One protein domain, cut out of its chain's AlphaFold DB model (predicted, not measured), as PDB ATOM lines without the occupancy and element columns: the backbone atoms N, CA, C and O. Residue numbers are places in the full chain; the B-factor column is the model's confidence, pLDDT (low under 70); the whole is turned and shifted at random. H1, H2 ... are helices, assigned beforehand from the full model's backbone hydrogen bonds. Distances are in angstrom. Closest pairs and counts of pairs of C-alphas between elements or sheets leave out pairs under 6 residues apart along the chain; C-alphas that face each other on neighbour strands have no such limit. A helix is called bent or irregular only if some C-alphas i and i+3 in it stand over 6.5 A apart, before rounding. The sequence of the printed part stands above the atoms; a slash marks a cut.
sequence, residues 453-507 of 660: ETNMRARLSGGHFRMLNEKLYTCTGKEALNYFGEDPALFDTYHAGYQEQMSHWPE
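This is residues 453 to 507 of the 660 residues of the protein "Ribosomal RNA-processing protein 8" of Acer yangbiense (UniProt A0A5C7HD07). Two helices, the long H1 and the shorter H3, cross near their middles as an X, and the short H2 bridges one open side of it, from the last turns of H1 to the first turns of H3. Residues 502 to 507 stick out as a free end beyond the crossing. The printed part has 55 residues with three named helices, H1, H2 and H3 in that order along the chain, and no named strand; the class is all helix. The whole is only just loose, close to compact, with a radius of gyration of the C-alphas of 12.3 A, and its outline is flat, spanning 33 by 29 by 16 A.

Find C-alpha 453 at (-3.791, -6.141, -10.722); from there H1, residues 453 to 474, runs 31.4 A to C-alpha 474 at (-20.268, 15.042, -26.970). After two residues that lie between them, H2 begins at Gly 477 and runs to Glu 486, 14.3 A from first to last C-alpha. After two more residues look for Ala 489, where H3 begins; it covers residues 489 to 503 and is 21.2 A long, with C-alpha 503 at (-19.167, -10.036, -24.755). None of the three helices is bent.

Begin with H1 and H3, which touch with 11 pairs of C-alphas within 8 A. Look at Phe 465 and Gly 497, whose C-alphas are the closest of the two helices, 5.2 A apart. H1 touches H3 with residues 461 to 469 alone. Their lines stand about perpendicular, at 76 degrees, and their centres are 9.0 A apart. Next go to H2, which is close to H1 but not clearly touching it; the closest C-alphas are those of Leu 472 and Ala 480, 6.1 A apart. H1 and H2 run opposite ways at a steep tilt of 39 degrees. H2 and H3 are also close but not clearly touching, with the C-alphas of Phe 484 and Phe 491 the closest at 6.1 A. These two run opposite ways at a steep tilt of 66 degrees. Along the backbones of H1, H2 and H3 you will find every O i to N i+4 pair within hydrogen-bond range.

The two C-alphas farthest apart are those of Glu 453 and Lys 478, at 36.1 A, while those of Glu 453 and Glu 507 are 30.0 A apart. The printed part has no cut, and the links from H1 to H2 and from H2 to H3 are tight. Residues 502 to 507, of which 502 to 503 belong to H3, stand free. Read the B-factor column for the model's confidence: the mean pLDDT of the printed part is 78.3, and residues 453 to 459, in H1, are under 70.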
ATOM      1  N   GLU A 453      -4.252  -6.965  -9.595       49.72
ATOM      2  CA  GLU A 453      -3.791  -6.141 -10.722       49.72
ATOM      3  C   GLU A 453      -4.706  -6.300 -11.939       49.72
ATOM      4  O   GLU A 453      -5.075  -5.307 -12.560       49.72
ATOM      5  N   THR A 454      -5.174  -7.517 -12.225       55.34
ATOM      6  CA  THR A 454      -6.170  -7.769 -13.278       55.34
ATOM      7  C   THR A 454      -7.496  -7.081 -12.969       55.34
ATOM      8  O   THR A 454      -8.053  -6.428 -13.843       55.34
ATOM      9  N   ASN A 455      -7.963  -7.120 -11.716       52.88
ATOM     10  CA  ASN A 455      -9.187  -6.432 -11.299       52.88
ATOM     11  C   ASN A 455      -9.047  -4.900 -11.299       52.88
ATOM     12  O   ASN A 455      -9.984  -4.204 -11.691       52.88
ATOM     13  N   MET A 456      -7.899  -4.343 -10.891       55.22
ATOM     14  CA  MET A 456      -7.665  -2.897 -10.991       55.22
ATOM     15  C   MET A 456      -7.503  -2.443 -12.444       55.22
ATOM     16  O   MET A 456      -8.137  -1.462 -12.824       55.22
ATOM     17  N   ARG A 457      -6.757  -3.174 -13.281       59.78
ATOM     18  CA  ARG A 457      -6.652  -2.904 -14.726       59.78
ATOM     19  C   ARG A 457      -8.001  -3.060 -15.437       59.78
ATOM     20  O   ARG A 457      -8.332  -2.225 -16.272       59.78
ATOM     21  N   ALA A 458      -8.826  -4.042 -15.069       61.84
ATOM     22  CA  ALA A 458     -10.192  -4.201 -15.586       61.84
ATOM     23  C   ALA A 458     -11.107  -3.032 -15.169       61.84
ATOM     24  O   ALA A 458     -11.872  -2.497 -15.970       61.84
ATOM     25  N   ARG A 459     -10.998  -2.561 -13.919       64.00
ATOM     26  CA  ARG A 459     -11.752  -1.385 -13.444       64.00
ATOM     27  C   ARG A 459     -11.288  -0.086 -14.105       64.00
ATOM     28  O   ARG A 459     -12.130   0.762 -14.402       64.00
ATOM     29  N   LEU A 460      -9.984   0.064 -14.334       71.44
ATOM     30  CA  LEU A 460      -9.394   1.214 -15.021       71.44
ATOM     31  C   LEU A 460      -9.766   1.226 -16.509       71.44
ATOM     32  O   LEU A 460     -10.218   2.258 -16.994       71.44
ATOM     33  N   SER A 461      -9.684   0.092 -17.209       74.31
ATOM     34  CA  SER A 461     -10.080  -0.024 -18.625       74.31
ATOM     35  C   SER A 461     -11.573   0.238 -18.841       74.31
ATOM     36  O   SER A 461     -11.932   1.023 -19.716       74.31
ATOM     37  N   GLY A 462     -12.458  -0.289 -17.985       75.69
ATOM     38  CA  GLY A 462     -13.890   0.040 -18.036       75.69
ATOM     39  C   GLY A 462     -14.201   1.510 -17.705       75.69
ATOM     40  O   GLY A 462     -15.185   2.075 -18.186       75.69
ATOM     41  N   GLY A 463     -13.382   2.167 -16.878       79.88
ATOM     42  CA  GLY A 463     -13.432   3.620 -16.669       79.88
ATOM     43  C   GLY A 463     -13.012   4.399 -17.915       79.88
ATOM     44  O   GLY A 463     -13.738   5.290 -18.351       79.88
ATOM     45  N   HIS A 464     -11.889   4.004 -18.512       82.50
ATOM     46  CA  HIS A 464     -11.312   4.624 -19.701       82.50
ATOM     47  C   HIS A 464     -12.259   4.522 -20.909       82.50
ATOM     48  O   HIS A 464     -12.547   5.531 -21.549       82.50
ATOM     49  N   PHE A 465     -12.847   3.345 -21.157       85.44
ATOM     50  CA  PHE A 465     -13.850   3.154 -22.209       85.44
ATOM     51  C   PHE A 465     -15.056   4.089 -22.045       85.44
ATOM     52  O   PHE A 465     -15.486   4.714 -23.009       85.44
ATOM     53  N   ARG A 466     -15.591   4.233 -20.824       82.56
ATOM     54  CA  ARG A 466     -16.737   5.123 -20.563       82.56
ATOM     55  C   ARG A 466     -16.413   6.584 -20.847       82.56
ATOM     56  O   ARG A 466     -17.248   7.278 -21.415       82.56
ATOM     57  N   MET A 467     -15.211   7.024 -20.476       84.31
ATOM     58  CA  MET A 467     -14.731   8.376 -20.758       84.31
ATOM     59  C   MET A 467     -14.625   8.626 -22.268       84.31
ATOM     60  O   MET A 467     -15.146   9.630 -22.751       84.31
ATOM     61  N   LEU A 468     -14.012   7.699 -23.014       84.94
ATOM     62  CA  LEU A 468     -13.903   7.793 -24.475       84.94
ATOM     63  C   LEU A 468     -15.283   7.773 -25.141       84.94
ATOM     64  O   LEU A 468     -15.580   8.625 -25.970       84.94
ATOM     65  N   ASN A 469     -16.162   6.859 -24.730       84.44
ATOM     66  CA  ASN A 469     -17.512   6.747 -25.272       84.44
ATOM     67  C   ASN A 469     -18.333   8.026 -25.023       84.44
ATOM     68  O   ASN A 469     -18.995   8.515 -25.931       84.44
ATOM     69  N   GLU A 470     -18.251   8.617 -23.825       82.50
ATOM     70  CA  GLU A 470     -18.889   9.906 -23.518       82.50
ATOM     71  C   GLU A 470     -18.328  11.043 -24.383       82.50
ATOM     72  O   GLU A 470     -19.096  11.860 -24.898       82.50
ATOM     73  N   LYS A 471     -17.005  11.077 -24.598       82.75
ATOM     74  CA  LYS A 471     -16.358  12.067 -25.469       82.75
ATOM     75  C   LYS A 471     -16.893  11.981 -26.899       82.75
ATOM     76  O   LYS A 471     -17.291  13.009 -27.437       82.75
ATOM     77  N   LEU A 472     -17.003  10.778 -27.468       78.69
ATOM     78  CA  LEU A 472     -17.527  10.577 -28.826       78.69
ATOM     79  C   LEU A 472     -18.991  10.997 -28.991       78.69
ATOM     80  O   LEU A 472     -19.381  11.426 -30.072       78.69
ATOM     81  N   TYR A 473     -19.801  10.925 -27.932       73.88
ATOM     82  CA  TYR A 473     -21.181  11.421 -27.966       73.88
ATOM     83  C   TYR A 473     -21.305  12.940 -27.779       73.88
ATOM     84  O   TYR A 473     -22.392  13.483 -27.978       73.88
ATOM     85  N   THR A 474     -20.241  13.617 -27.346       77.06
ATOM     86  CA  THR A 474     -20.268  15.042 -26.970       77.06
ATOM     87  C   THR A 474     -19.408  15.930 -27.865       77.06
ATOM     88  O   THR A 474     -19.402  17.145 -27.674       77.06
ATOM     89  N   CYS A 475     -18.711  15.360 -28.850       75.81
ATOM     90  CA  CYS A 475     -17.924  16.097 -29.833       75.81
ATOM     91  C   CYS A 475     -18.427  15.871 -31.265       75.81
ATOM     92  O   CYS A 475     -19.166  14.932 -31.559       75.81
ATOM     93  N   THR A 476     -18.019  16.749 -32.177       77.12
ATOM     94  CA  THR A 476     -18.294  16.611 -33.612       77.12
ATOM     95  C   THR A 476     -17.465  15.481 -34.234       77.12
ATOM     96  O   THR A 476     -16.411  15.119 -33.713       77.12
ATOM     97  N   GLY A 477     -17.893  14.946 -35.386       72.31
ATOM     98  CA  GLY A 477     -17.135  13.910 -36.111       72.31
ATOM     99  C   GLY A 477     -15.703  14.340 -36.454       72.31
ATOM    100  O   GLY A 477     -14.767  13.560 -36.304       72.31
ATOM    101  N   LYS A 478     -15.510  15.621 -36.796       76.69
ATOM    102  CA  LYS A 478     -14.189  16.218 -37.043       76.69
ATOM    103  C   LYS A 478     -13.308  16.253 -35.789       76.69
ATOM    104  O   LYS A 478     -12.117  15.972 -35.869       76.69
ATOM    105  N   GLU A 479     -13.879  16.595 -34.636       81.88
ATOM    106  CA  GLU A 479     -13.153  16.577 -33.361       81.88
ATOM    107  C   GLU A 479     -12.812  15.150 -32.928       81.88
ATOM    108  O   GLU A 479     -11.705  14.921 -32.455       81.88
ATOM    109  N   ALA A 480     -13.720  14.191 -33.131       81.94
ATOM    110  CA  ALA A 480     -13.464  12.777 -32.865       81.94
ATOM    111  C   ALA A 480     -12.336  12.224 -33.756       81.94
ATOM    112  O   ALA A 480     -11.468  11.503 -33.268       81.94
ATOM    113  N   LEU A 481     -12.314  12.604 -35.039       80.44
ATOM    114  CA  LEU A 481     -11.261  12.217 -35.978       80.44
ATOM    115  C   LEU A 481      -9.894  12.769 -35.555       80.44
ATOM    116  O   LEU A 481      -8.921  12.024 -35.520       80.44
ATOM    117  N   ASN A 482      -9.825  14.053 -35.190       84.31
ATOM    118  CA  ASN A 482      -8.591  14.650 -34.673       84.31
ATOM    119  C   ASN A 482      -8.146  13.972 -33.371       84.31
ATOM    120  O   ASN A 482      -6.970  13.675 -33.211       84.31
ATOM    121  N   TYR A 483      -9.089  13.682 -32.473       84.88
ATOM    122  CA  TYR A 483      -8.812  13.073 -31.175       84.88
ATOM    123  C   TYR A 483      -8.182  11.677 -31.295       84.88
ATOM    124  O   TYR A 483      -7.211  11.381 -30.605       84.88
ATOM    125  N   PHE A 484      -8.677  10.838 -32.210       84.38
ATOM    126  CA  PHE A 484      -8.042   9.551 -32.512       84.38
ATOM    127  C   PHE A 484      -6.788   9.677 -33.387       84.38
ATOM    128  O   PHE A 484      -5.934   8.797 -33.352       84.38
ATOM    129  N   GLY A 485      -6.660  10.754 -34.166       80.25
ATOM    130  CA  GLY A 485      -5.453  11.048 -34.939       80.25
ATOM    131  C   GLY A 485      -4.265  11.487 -34.076       80.25
ATOM    132  O   GLY A 485      -3.126  11.179 -34.419       80.25
ATOM    133  N   GLU A 486      -4.519  12.182 -32.962       86.00
ATOM    134  CA  GLU A 486      -3.497  12.602 -31.992       86.00
ATOM    135  C   GLU A 486      -2.922  11.420 -31.200       86.00
ATOM    136  O   GLU A 486      -1.716  11.377 -30.960       86.00
ATOM    137  N   ASP A 487      -3.764  10.452 -30.829       84.94
ATOM    138  CA  ASP A 487      -3.341   9.221 -30.159       84.94
ATOM    139  C   ASP A 487      -4.079   7.993 -30.734       84.94
ATOM    140  O   ASP A 487      -5.181   7.646 -30.283       84.94
ATOM    141  N   PRO A 488      -3.463   7.293 -31.708       82.69
ATOM    142  CA  PRO A 488      -4.035   6.090 -32.305       82.69
ATOM    143  C   PRO A 488      -4.309   4.960 -31.302       82.69
ATOM    144  O   PRO A 488      -5.195   4.142 -31.538       82.69
ATOM    145  N   ALA A 489      -3.617   4.911 -30.155       83.06
ATOM    146  CA  ALA A 489      -3.844   3.869 -29.148       83.06
ATOM    147  C   ALA A 489      -5.203   4.022 -28.435       83.06
ATOM    148  O   ALA A 489      -5.746   3.048 -27.893       83.06
ATOM    149  N   LEU A 490      -5.798   5.223 -28.455       84.94
ATOM    150  CA  LEU A 490      -7.147   5.453 -27.929       84.94
ATOM    151  C   LEU A 490      -8.206   4.712 -28.741       84.94
ATOM    152  O   LEU A 490      -9.210   4.282 -28.172       84.94
ATOM    153  N   PHE A 491      -7.980   4.532 -30.043       82.00
ATOM    154  CA  PHE A 491      -8.872   3.770 -30.911       82.00
ATOM    155  C   PHE A 491      -8.916   2.297 -30.489       82.00
ATOM    156  O   PHE A 491      -9.991   1.757 -30.219       82.00
ATOM    157  N   ASP A 492      -7.747   1.677 -30.313       82.62
ATOM    158  CA  ASP A 492      -7.642   0.291 -29.846       82.62
ATOM    159  C   ASP A 492      -8.244   0.125 -28.443       82.62
ATOM    160  O   ASP A 492      -8.972  -0.832 -28.172       82.62
ATOM    161  N   THR A 493      -8.015   1.101 -27.560       85.00
ATOM    162  CA  THR A 493      -8.588   1.123 -26.204       85.00
ATOM    163  C   THR A 493     -10.116   1.226 -26.230       85.00
ATOM    164  O   THR A 493     -10.802   0.532 -25.472       85.00
ATOM    165  N   TYR A 494     -10.668   2.068 -27.109       84.88
ATOM    166  CA  TYR A 494     -12.110   2.202 -27.305       84.88
ATOM    167  C   TYR A 494     -12.726   0.895 -27.817       84.88
ATOM    168  O   TYR A 494     -13.695   0.411 -27.227       84.88
ATOM    169  N   HIS A 495     -12.142   0.284 -28.853       81.31
ATOM    170  CA  HIS A 495     -12.656  -0.957 -29.433       81.31
ATOM    171  C   HIS A 495     -12.531  -2.153 -28.494       81.31
ATOM    172  O   HIS A 495     -13.494  -2.909 -28.369       81.31
ATOM    173  N   ALA A 496     -11.414  -2.297 -27.776       83.75
ATOM    174  CA  ALA A 496     -11.262  -3.336 -26.760       83.75
ATOM    175  C   ALA A 496     -12.324  -3.190 -25.657       83.75
ATOM    176  O   ALA A 496     -12.973  -4.164 -25.271       83.75
ATOM    177  N   GLY A 497     -12.564  -1.958 -25.194       84.38
ATOM    178  CA  GLY A 497     -13.619  -1.664 -24.227       84.38
ATOM    179  C   GLY A 497     -15.024  -1.964 -24.756       84.38
ATOM    180  O   GLY A 497     -15.836  -2.551 -24.039       84.38
ATOM    181  N   TYR A 498     -15.312  -1.609 -26.012       82.06
ATOM    182  CA  TYR A 498     -16.602  -1.871 -26.653       82.06
ATOM    183  C   TYR A 498     -16.852  -3.375 -26.844       82.06
ATOM    184  O   TYR A 498     -17.930  -3.867 -26.504       82.06
ATOM    185  N   GLN A 499     -15.847  -4.126 -27.305       82.94
ATOM    186  CA  GLN A 499     -15.909  -5.584 -27.449       82.94
ATOM    187  C   GLN A 499     -16.147  -6.280 -26.107       82.94
ATOM    188  O   GLN A 499     -16.983  -7.181 -26.024       82.94
ATOM    189  N   GLU A 500     -15.482  -5.824 -25.044       84.06
ATOM    190  CA  GLU A 500     -15.700  -6.337 -23.690       84.06
ATOM    191  C   GLU A 500     -17.118  -6.038 -23.177       84.06
ATOM    192  O   GLU A 500     -17.729  -6.861 -22.499       84.06
ATOM    193  N   GLN A 501     -17.710  -4.889 -23.527       80.56
ATOM    194  CA  GLN A 501     -19.126  -4.651 -23.224       80.56
ATOM    195  C   GLN A 501     -20.039  -5.594 -24.014       80.56
ATOM    196  O   GLN A 501     -20.995  -6.127 -23.449       80.56
ATOM    197  N   MET A 502     -19.751  -5.815 -25.299       79.25
ATOM    198  CA  MET A 502     -20.538  -6.696 -26.165       79.25
ATOM    199  C   MET A 502     -20.444  -8.173 -25.768       79.25
ATOM    200  O   MET A 502     -21.416  -8.897 -25.965       79.25
ATOM    201  N   SER A 503     -19.330  -8.635 -25.189       81.31
ATOM    202  CA  SER A 503     -19.167 -10.036 -24.755       81.31
ATOM    203  C   SER A 503     -20.215 -10.464 -23.716       81.31
ATOM    204  O   SER A 503     -20.575 -11.637 -23.639       81.31
ATOM    205  N   HIS A 504     -20.762  -9.498 -22.975       81.94
ATOM    206  CA  HIS A 504     -21.810  -9.693 -21.976       81.94
ATOM    207  C   HIS A 504     -23.236  -9.596 -22.548       81.94
ATOM    208  O   HIS A 504     -24.209  -9.778 -21.810       81.94
ATOM    209  N   TRP A 505     -23.404  -9.261 -23.832       82.50
ATOM    210  CA  TRP A 505     -24.729  -9.124 -24.437       82.50
ATOM    211  C   TRP A 505     -25.286 -10.507 -24.797       82.50
ATOM    212  O   TRP A 505     -24.572 -11.320 -25.381       82.50
ATOM    213  N   PRO A 506     -26.573 -10.779 -24.515       83.62
ATOM    214  CA  PRO A 506     -27.173 -12.085 -24.792       83.62
ATOM    215  C   PRO A 506     -27.250 -12.394 -26.294       83.62
ATOM    216  O   PRO A 506     -27.261 -13.555 -26.691       83.62
ATOM    217  N   GLU A 507     -27.304 -11.357 -27.131       84.44
ATOM    218  CA  GLU A 507     -27.321 -11.466 -28.583       84.44
ATOM    219  C   GLU A 507     -26.621 -10.248 -29.192       84.44
ATOM    220  O   GLU A 507     -26.825  -9.121 -28.736       84.44
TER     221      GLU A 507